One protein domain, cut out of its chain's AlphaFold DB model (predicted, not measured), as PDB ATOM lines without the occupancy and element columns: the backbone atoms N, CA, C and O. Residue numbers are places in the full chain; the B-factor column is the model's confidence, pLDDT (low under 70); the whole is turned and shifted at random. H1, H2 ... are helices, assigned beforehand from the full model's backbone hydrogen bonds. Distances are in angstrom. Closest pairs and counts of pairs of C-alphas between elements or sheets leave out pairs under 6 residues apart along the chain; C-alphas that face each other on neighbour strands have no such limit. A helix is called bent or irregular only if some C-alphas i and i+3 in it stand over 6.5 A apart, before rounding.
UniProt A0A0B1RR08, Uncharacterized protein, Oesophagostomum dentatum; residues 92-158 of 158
ATOM      1  N   CYS A  92     311.182 -79.965 -11.636       51.22
ATOM      2  CA  CYS A  92     311.259 -78.709 -10.875       51.22
ATOM      3  C   CYS A  92     312.438 -77.771 -11.179       51.22
ATOM      4  O   CYS A  92     312.697 -76.858 -10.400       51.22
ATOM      5  N   GLU A  93     313.050 -77.833 -12.361       56.12
ATOM      6  CA  GLU A  93     313.803 -76.657 -12.845       56.12
ATOM      7  C   GLU A  93     312.866 -75.484 -13.220       56.12
ATOM      8  O   GLU A  93     313.263 -74.316 -13.243       56.12
ATOM      9  N   GLY A  94     311.576 -75.761 -13.445       62.91
ATOM     10  CA  GLY A  94     310.614 -74.795 -13.979       62.91
ATOM     11  C   GLY A  94     310.019 -73.795 -12.983       62.91
ATOM     12  O   GLY A  94     309.360 -72.856 -13.419       62.91
ATOM     13  N   GLY A  95     310.211 -73.943 -11.665       70.19
ATOM     14  CA  GLY A  95     309.610 -73.036 -10.667       70.19
ATOM     15  C   GLY A  95     310.196 -71.618 -10.721       70.19
ATOM     16  O   GLY A  95     309.470 -70.629 -10.832       70.19
ATOM     17  N   LYS A  96     311.533 -71.529 -10.747       77.00
ATOM     18  CA  LYS A  96     312.274 -70.274 -10.959       77.00
ATOM     19  C   LYS A  96     311.916 -69.659 -12.311       77.00
ATOM     20  O   LYS A  96     311.625 -68.465 -12.407       77.00
ATOM     21  N   GLU A  97     311.904 -70.490 -13.351       79.00
ATOM     22  CA  GLU A  97     311.602 -70.065 -14.715       79.00
ATOM     23  C   GLU A  97     310.157 -69.554 -14.856       79.00
ATOM     24  O   GLU A  97     309.915 -68.557 -15.537       79.00
ATOM     25  N   LEU A  98     309.198 -70.181 -14.168       83.38
ATOM     26  CA  LEU A  98     307.795 -69.775 -14.131       83.38
ATOM     27  C   LEU A  98     307.644 -68.362 -13.567       83.38
ATOM     28  O   LEU A  98     307.027 -67.514 -14.215       83.38
ATOM     29  N   TYR A  99     308.210 -68.092 -12.386       86.44
ATOM     30  CA  TYR A  99     308.111 -66.764 -11.776       86.44
ATOM     31  C   TYR A  99     308.832 -65.706 -12.600       86.44
ATOM     32  O   TYR A  99     308.287 -64.625 -12.831       86.44
ATOM     33  N   TRP A 100     309.997 -66.042 -13.152       86.44
ATOM     34  CA  TRP A 100     310.707 -65.165 -14.074       86.44
ATOM     35  C   TRP A 100     309.873 -64.817 -15.319       86.44
ATOM     36  O   TRP A 100     309.734 -63.643 -15.680       86.44
ATOM     37  N   LYS A 101     309.250 -65.818 -15.955       90.00
ATOM     38  CA  LYS A 101     308.353 -65.630 -17.108       90.00
ATOM     39  C   LYS A 101     307.143 -64.766 -16.746       90.00
ATOM     40  O   LYS A 101     306.759 -63.909 -17.544       90.00
ATOM     41  N   GLN A 102     306.562 -64.937 -15.558       90.62
ATOM     42  CA  GLN A 102     305.446 -64.112 -15.083       90.62
ATOM     43  C   GLN A 102     305.848 -62.646 -14.892       90.62
ATOM     44  O   GLN A 102     305.163 -61.768 -15.419       90.62
ATOM     45  N   LEU A 103     306.976 -62.380 -14.222       91.94
ATOM     46  CA  LEU A 103     307.514 -61.025 -14.054       91.94
ATOM     47  C   LEU A 103     307.745 -60.358 -15.416       91.94
ATOM     48  O   LEU A 103     307.274 -59.245 -15.662       91.94
ATOM     49  N   LYS A 104     308.389 -61.066 -16.352       93.94
ATOM     50  CA  LYS A 104     308.632 -60.559 -17.710       93.94
ATOM     51  C   LYS A 104     307.327 -60.260 -18.450       93.94
ATOM     52  O   LYS A 104     307.196 -59.194 -19.047       93.94
ATOM     53  N   ARG A 105     306.341 -61.158 -18.375       94.12
ATOM     54  CA  ARG A 105     305.018 -60.958 -18.983       94.12
ATOM     55  C   ARG A 105     304.329 -59.712 -18.430       94.12
ATOM     56  O   ARG A 105     303.800 -58.920 -19.200       94.12
ATOM     57  N   HIS A 106     304.333 -59.518 -17.116       94.06
ATOM     58  CA  HIS A 106     303.690 -58.362 -16.493       94.06
ATOM     59  C   HIS A 106     304.390 -57.044 -16.837       94.06
ATOM     60  O   HIS A 106     303.711 -56.039 -17.040       94.06
ATOM     61  N   ARG A 107     305.722 -57.046 -16.974       92.88
ATOM     62  CA  ARG A 107     306.468 -55.886 -17.485       92.88
ATOM     63  C   ARG A 107     306.032 -55.514 -18.898       92.88
ATOM     64  O   ARG A 107     305.693 -54.361 -19.127       92.88
ATOM     65  N   LEU A 108     305.955 -56.496 -19.797       93.69
ATOM     66  CA  LEU A 108     305.481 -56.275 -21.166       93.69
ATOM     67  C   LEU A 108     304.046 -55.734 -21.186       93.69
ATOM     68  O   LEU A 108     303.761 -54.772 -21.886       93.69
ATOM     69  N   ILE A 109     303.148 -56.294 -20.369       92.94
ATOM     70  CA  ILE A 109     301.769 -55.794 -20.251       92.94
ATOM     71  C   ILE A 109     301.747 -54.344 -19.760       92.94
ATOM     72  O   ILE A 109     300.968 -53.546 -20.267       92.94
ATOM     73  N   ARG A 110     302.597 -53.985 -18.795       91.75
ATOM     74  CA  ARG A 110     302.706 -52.608 -18.295       91.75
ATOM     75  C   ARG A 110     303.215 -51.634 -19.361       91.75
ATOM     76  O   ARG A 110     302.795 -50.482 -19.360       91.75
ATOM     77  N   GLU A 111     304.117 -52.079 -20.231       90.62
ATOM     78  CA  GLU A 111     304.651 -51.280 -21.343       90.62
ATOM     79  C   GLU A 111     303.616 -51.088 -22.460       90.62
ATOM     80  O   GLU A 111     303.486 -49.988 -22.991       90.62
ATOM     81  N   ILE A 112     302.848 -52.133 -22.781       94.31
ATOM     82  CA  ILE A 112     301.816 -52.101 -23.828       94.31
ATOM     83  C   ILE A 112     300.558 -51.358 -23.351       94.31
ATOM     84  O   ILE A 112     299.944 -50.626 -24.124       94.31
ATOM     85  N   CYS A 113     300.177 -51.533 -22.083       92.44
ATOM     86  CA  CYS A 113     298.956 -50.986 -21.497       92.44
ATOM     87  C   CYS A 113     299.294 -50.053 -20.316       92.44
ATOM     88  O   CYS A 113     299.383 -50.509 -19.168       92.44
ATOM     89  N   PRO A 114     299.419 -48.730 -20.549       87.06
ATOM     90  CA  PRO A 114     299.774 -47.758 -19.511       87.06
ATOM     91  C   PRO A 114     298.800 -47.740 -18.324       87.06
ATOM     92  O   PRO A 114     299.202 -47.478 -17.190       87.06
ATOM     93  N   GLU A 115     297.533 -48.086 -18.563       91.81
ATOM     94  CA  GLU A 115     296.469 -48.178 -17.551       91.81
ATOM     95  C   GLU A 115     296.774 -49.177 -16.424       91.81
ATOM     96  O   GLU A 115     296.240 -49.069 -15.318       91.81
ATOM     97  N   VAL A 116     297.647 -50.156 -16.679       88.75
ATOM     98  CA  VAL A 116     298.014 -51.206 -15.717       88.75
ATOM     99  C   VAL A 116     299.266 -50.830 -14.910       88.75
ATOM    100  O   VAL A 116     299.580 -51.470 -13.906       88.75
ATOM    101  N   SER A 117     299.950 -49.737 -15.270       86.69
ATOM    102  CA  SER A 117     301.113 -49.197 -14.551       86.69
ATOM    103  C   SER A 117     300.908 -48.955 -13.044       86.69
ATOM    104  O   SER A 117     301.822 -49.274 -12.282       86.69
ATOM    105  N   PRO A 118     299.749 -48.471 -12.545       90.38
ATOM    106  CA  PRO A 118     299.535 -48.344 -11.102       90.38
ATOM    107  C   PRO A 118     299.314 -49.686 -10.394       90.38
ATOM    108  O   PRO A 118     299.343 -49.718  -9.168       90.38
ATOM    109  N   LYS A 119     299.091 -50.784 -11.128       90.81
ATOM    110  CA  LYS A 119     298.831 -52.125 -10.576       90.81
ATOM    111  C   LYS A 119     300.057 -53.035 -10.618       90.81
ATOM    112  O   LYS A 119     300.120 -53.988  -9.851       90.81
ATOM    113  N   ILE A 120     301.029 -52.749 -11.481       92.31
ATOM    114  CA  ILE A 120     302.221 -53.579 -11.689       92.31
ATOM    115  C   ILE A 120     303.475 -52.763 -11.356       92.31
ATOM    116  O   ILE A 120     303.612 -51.602 -11.741       92.31
ATOM    117  N   THR A 121     304.403 -53.346 -10.606       91.25
ATOM    118  CA  THR A 121     305.681 -52.710 -10.270       91.25
ATOM    119  C   THR A 121     306.623 -52.679 -11.482       91.25
ATOM    120  O   THR A 121     306.438 -53.424 -12.446       91.25
ATOM    121  N   PRO A 122     307.692 -51.861 -11.461       88.31
ATOM    122  CA  PRO A 122     308.731 -51.909 -12.494       88.31
ATOM    123  C   PRO A 122     309.389 -53.276 -12.685       88.31
ATOM    124  O   PRO A 122     309.781 -53.606 -13.801       88.31
ATOM    125  N   ALA A 123     309.452 -54.088 -11.630       87.75
ATOM    126  CA  ALA A 123     309.982 -55.442 -11.702       87.75
ATOM    127  C   ALA A 123     309.013 -56.448 -12.360       87.75
ATOM    128  O   ALA A 123     309.440 -57.543 -12.709       87.75
ATOM    129  N   GLY A 124     307.739 -56.088 -12.571       88.94
ATOM    130  CA  GLY A 124     306.704 -56.999 -13.082       88.94
ATOM    131  C   GLY A 124     305.890 -57.699 -11.996       88.94
ATOM    132  O   GLY A 124     305.118 -58.611 -12.283       88.94
ATOM    133  N   ASP A 125     306.056 -57.287 -10.746       92.31
ATOM    134  CA  ASP A 125     305.264 -57.813  -9.642       92.31
ATOM    135  C   ASP A 125     303.895 -57.123  -9.559       92.31
ATOM    136  O   ASP A 125     303.746 -55.973  -9.974       92.31
ATOM    137  N   ILE A 126     302.886 -57.812  -9.032       91.75
ATOM    138  CA  ILE A 126     301.532 -57.263  -8.900       91.75
ATOM    139  C   ILE A 126     301.417 -56.570  -7.541       91.75
ATOM    140  O   ILE A 126     301.650 -57.171  -6.499       91.75
ATOM    141  N   ARG A 127     301.017 -55.300  -7.521       88.38
ATOM    142  CA  ARG A 127     300.828 -54.559  -6.269       88.38
ATOM    143  C   ARG A 127     299.615 -55.095  -5.512       88.38
ATOM    144  O   ARG A 127     298.537 -55.240  -6.083       88.38
ATOM    145  N   GLY A 128     299.784 -55.318  -4.210       83.25
ATOM    146  CA  GLY A 128     298.699 -55.720  -3.311       83.25
ATOM    147  C   GLY A 128     298.430 -57.225  -3.249       83.25
ATOM    148  O   GLY A 128     297.478 -57.625  -2.584       83.25
ATOM    149  N   ILE A 129     299.247 -58.061  -3.899       84.44
ATOM    150  CA  ILE A 129     299.250 -59.500  -3.604       84.44
ATOM    151  C   ILE A 129     299.896 -59.742  -2.235       84.44
ATOM    152  O   ILE A 129     300.791 -58.996  -1.843       84.44
ATOM    153  N   ALA A 130     299.434 -60.768  -1.513       80.00
ATOM    154  CA  ALA A 130     299.896 -61.062  -0.153       80.00
ATOM    155  C   ALA A 130     301.409 -61.333  -0.101       80.00
ATOM    156  O   ALA A 130     302.111 -60.774   0.736       80.00
ATOM    157  N   THR A 131     301.908 -62.118  -1.058       86.00
ATOM    158  CA  THR A 131     303.327 -62.452  -1.184       86.00
ATOM    159  C   THR A 131     303.805 -62.095  -2.585       86.00
ATOM    160  O   THR A 131     303.328 -62.660  -3.572       86.00
ATOM    161  N   SER A 132     304.735 -61.141  -2.676       89.31
ATOM    162  CA  SER A 132     305.266 -60.654  -3.958       89.31
ATOM    163  C   SER A 132     305.885 -61.775  -4.805       89.31
ATOM    164  O   SER A 132     306.574 -62.649  -4.279       89.31
ATOM    165  N   ILE A 133     305.702 -61.735  -6.128       88.94
ATOM    166  CA  ILE A 133     306.282 -62.719  -7.058       88.94
ATOM    167  C   ILE A 133     307.814 -62.677  -7.003       88.94
ATOM    168  O   ILE A 133     308.467 -63.711  -7.112       88.94
ATOM    169  N   ILE A 134     308.385 -61.483  -6.812       89.38
ATOM    170  CA  ILE A 134     309.835 -61.299  -6.732       89.38
ATOM    171  C   ILE A 134     310.433 -61.983  -5.495       89.38
ATOM    172  O   ILE A 134     311.384 -62.739  -5.647       89.38
ATOM    173  N   MET A 135     309.827 -61.826  -4.311       88.44
ATOM    174  CA  MET A 135     310.299 -62.501  -3.092       88.44
ATOM    175  C   MET A 135     310.251 -64.019  -3.239       88.44
ATOM    176  O   MET A 135     311.172 -64.718  -2.841       88.44
ATOM    177  N   ARG A 136     309.186 -64.541  -3.852       86.56
ATOM    178  CA  ARG A 136     309.031 -65.984  -4.078       86.56
ATOM    179  C   ARG A 136     310.085 -66.523  -5.036       86.56
ATOM    180  O   ARG A 136     310.629 -67.599  -4.816       86.56
ATOM    181  N   TYR A 137     310.397 -65.760  -6.082       85.75
ATOM    182  CA  TYR A 137     311.487 -66.082  -6.994       85.75
ATOM    183  C   TYR A 137     312.842 -66.105  -6.278       85.75
ATOM    184  O   TYR A 137     313.605 -67.045  -6.492       85.75
ATOM    185  N   ASP A 138     313.125 -65.114  -5.430       84.31
ATOM    186  CA  ASP A 138     314.379 -65.045  -4.678       84.31
ATOM    187  C   ASP A 138     314.504 -66.200  -3.675       84.31
ATOM    188  O   ASP A 138     315.504 -66.907  -3.715       84.31
ATOM    189  N   HIS A 139     313.460 -66.517  -2.901       82.31
ATOM    190  CA  HIS A 139     313.482 -67.668  -1.985       82.31
ATOM    191  C   HIS A 139     313.737 -69.005  -2.679       82.31
ATOM    192  O   HIS A 139     314.421 -69.867  -2.136       82.31
ATOM    193  N   LEU A 140     313.220 -69.192  -3.895       78.31
ATOM    194  CA  LEU A 140     313.501 -70.411  -4.646       78.31
ATOM    195  C   LEU A 140     314.960 -70.496  -5.102       78.31
ATOM    196  O   LEU A 140     315.449 -71.608  -5.304       78.31
ATOM    197  N   LYS A 141     315.659 -69.369  -5.321       70.56
ATOM    198  CA  LYS A 141     317.078 -69.380  -5.732       70.56
ATOM    199  C   LYS A 141     317.937 -70.111  -4.717       70.56
ATOM    200  O   LYS A 141     318.720 -70.962  -5.141       70.56
ATOM    201  N   ASP A 142     317.694 -69.825  -3.448       68.00
ATOM    202  CA  ASP A 142     318.530 -70.243  -2.328       68.00
ATOM    203  C   ASP A 142     318.257 -71.684  -1.871       68.00
ATOM    204  O   ASP A 142     319.118 -72.295  -1.250       68.00
ATOM    205  N   LEU A 143     317.131 -72.290  -2.276       68.06
ATOM    206  CA  LEU A 143     316.783 -73.673  -1.912       68.06
ATOM    207  C   LEU A 143     317.865 -74.704  -2.251       68.06
ATOM    208  O   LEU A 143     318.075 -75.639  -1.487       68.06
ATOM    209  N   ASN A 144     318.558 -74.547  -3.382       66.94
ATOM    210  CA  ASN A 144     319.612 -75.491  -3.765       66.94
ATOM    211  C   ASN A 144     320.820 -75.395  -2.820       66.94
ATOM    212  O   ASN A 144     321.442 -76.410  -2.534       66.94
ATOM    213  N   ALA A 145     321.138 -74.189  -2.337       68.44
ATOM    214  CA  ALA A 145     322.221 -73.985  -1.382       68.44
ATOM    215  C   ALA A 145     321.849 -74.559  -0.005       68.44
ATOM    216  O   ALA A 145     322.654 -75.266   0.590       68.44
ATOM    217  N   GLU A 146     320.608 -74.344   0.449       64.31
ATOM    218  CA  GLU A 146     320.090 -74.948   1.686       64.31
ATOM    219  C   GLU A 146     320.099 -76.486   1.629       64.31
ATOM    220  O   GLU A 146     320.486 -77.151   2.590       64.31
ATOM    221  N   ASP A 147     319.691 -77.070   0.498       64.62
ATOM    222  CA  ASP A 147     319.677 -78.523   0.310       64.62
ATOM    223  C   ASP A 147     321.103 -79.115   0.293       64.62
ATOM    224  O   ASP A 147     321.314 -80.231   0.774       64.62
ATOM    225  N   ASP A 148     322.092 -78.389  -0.234       69.25
ATOM    226  CA  ASP A 148     323.493 -78.823  -0.246       69.25
ATOM    227  C   ASP A 148     324.161 -78.701   1.135       69.25
ATOM    228  O   ASP A 148     324.933 -79.586   1.516       69.25
ATOM    229  N   GLU A 149     323.812 -77.684   1.926       69.44
ATOM    230  CA  GLU A 149     324.210 -77.584   3.338       69.44
ATOM    231  C   GLU A 149     323.614 -78.727   4.175       69.44
ATOM    232  O   GLU A 149     324.321 -79.373   4.952       69.44
ATOM    233  N   LEU A 150     322.331 -79.048   3.977       63.75
ATOM    234  CA  LEU A 150     321.665 -80.156   4.672       63.75
ATOM    235  C   LEU A 150     322.307 -81.514   4.364       63.75
ATOM    236  O   LEU A 150     322.468 -82.333   5.270       63.75
ATOM    237  N   LYS A 151     322.721 -81.758   3.112       64.75
ATOM    238  CA  LYS A 151     323.453 -82.985   2.751       64.75
ATOM    239  C   LYS A 151     324.781 -83.102   3.494       64.75
ATOM    240  O   LYS A 151     325.115 -84.203   3.923       64.75
ATOM    241  N   GLN A 152     325.517 -81.998   3.664       61.31
ATOM    242  CA  GLN A 152     326.788 -82.006   4.396       61.31
ATOM    243  C   GLN A 152     326.605 -82.381   5.869       61.31
ATOM    244  O   GLN A 152     327.395 -83.162   6.396       61.31
ATOM    245  N   VAL A 153     325.548 -81.883   6.516       61.91
ATOM    246  CA  VAL A 153     325.235 -82.217   7.916       61.91
ATOM    247  C   VAL A 153     324.862 -83.692   8.062       61.91
ATOM    248  O   VAL A 153     325.388 -84.365   8.939       61.91
ATOM    249  N   VAL A 154     324.021 -84.221   7.167       59.81
ATOM    250  CA  VAL A 154     323.625 -85.642   7.185       59.81
ATOM    251  C   VAL A 154     324.813 -86.571   6.910       59.81
ATOM    252  O   VAL A 154     324.872 -87.660   7.466       59.81
ATOM    253  N   SER A 155     325.780 -86.144   6.093       58.66
ATOM    254  CA  SER A 155     327.013 -86.906   5.844       58.66
ATOM    255  C   SER A 155     328.067 -86.812   6.954       58.66
ATOM    256  O   SER A 155     329.082 -87.494   6.870       58.66
ATOM    257  N   GLY A 156     327.874 -85.937   7.947       52.69
ATOM    258  CA  GLY A 156     328.808 -85.729   9.060       52.69
ATOM    259  C   GLY A 156     328.509 -86.560  10.312       52.69
ATOM    260  O   GLY A 156     329.253 -86.442  11.283       52.69
ATOM    261  N   ASP A 157     327.437 -87.359  10.290       50.16
ATOM    262  CA  ASP A 157     327.003 -88.248  11.381       50.16
ATOM    263  C   ASP A 157     327.476 -89.718  11.207       50.16
ATOM    264  O   ASP A 157     327.086 -90.577  12.001       50.16
ATOM    265  N   ASP A 158     328.334 -89.999  10.212       44.94
ATOM    266  CA  ASP A 158     329.056 -91.277  10.011       44.94
ATOM    267  C   ASP A 158     330.532 -91.171  10.452       44.94
ATOM    268  O   ASP A 158     331.058 -92.155  11.034       44.94
TER     269      ASP A 158
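What this domain is: This is residues 92 to 158 of the 158 residues of an uncharacterized protein of Oesophagostomum dentatum (UniProt A0A0B1RR08). A long bent helix, H2, folds back with its first arm on the first half of H1 as a lopsided helical hairpin, while residues 142 to 158 stick out as an arm at one end and the looping link 113 to 132 lies toward the other. The 67 printed residues, all helix by class, hold H1, then H2; the whole is an extended rod, radius of gyration of the C-alphas 16.9 A, spanning 61 by 21 by 14 A.

Where its parts are: H2, residues 133 to 154, was assigned as one helix by its hydrogen bonds but is bent: C-alphas 141 and 144 are 6.9 A apart. Its arms are H2a, residues 133 to 141, 12.8 A long, and H2b, residues 144 to 154, 15.5 A, ending at C-alpha 154 (323.625, -85.642, 7.185). H1, residues 94 to 112, 26.3 A, begins at C-alpha 94 (310.614, -74.795, -13.979).

How they stand to each other: H2a and H2b stand at a steep tilt, only just, of 37 degrees. H2a touches H1 at residues 95 to 103 alone, closest C-alphas Lys 96 and Tyr 137, 5.8 A, in a hairpin at a shallow tilt of 28 degrees, opposite ways. H1 and H2b are apart. In H1, H2a and H2b every O i to N i+4 pair is within hydrogen-bond range.

The domain as a whole: The farthest C-alphas, Glu 115 and Asp 158, are 60.7 A apart. The printed part has no cut; the link H1 to H2 is long, 20 residues. Residues 92 to 94 and 142 to 158 have pLDDT under 70.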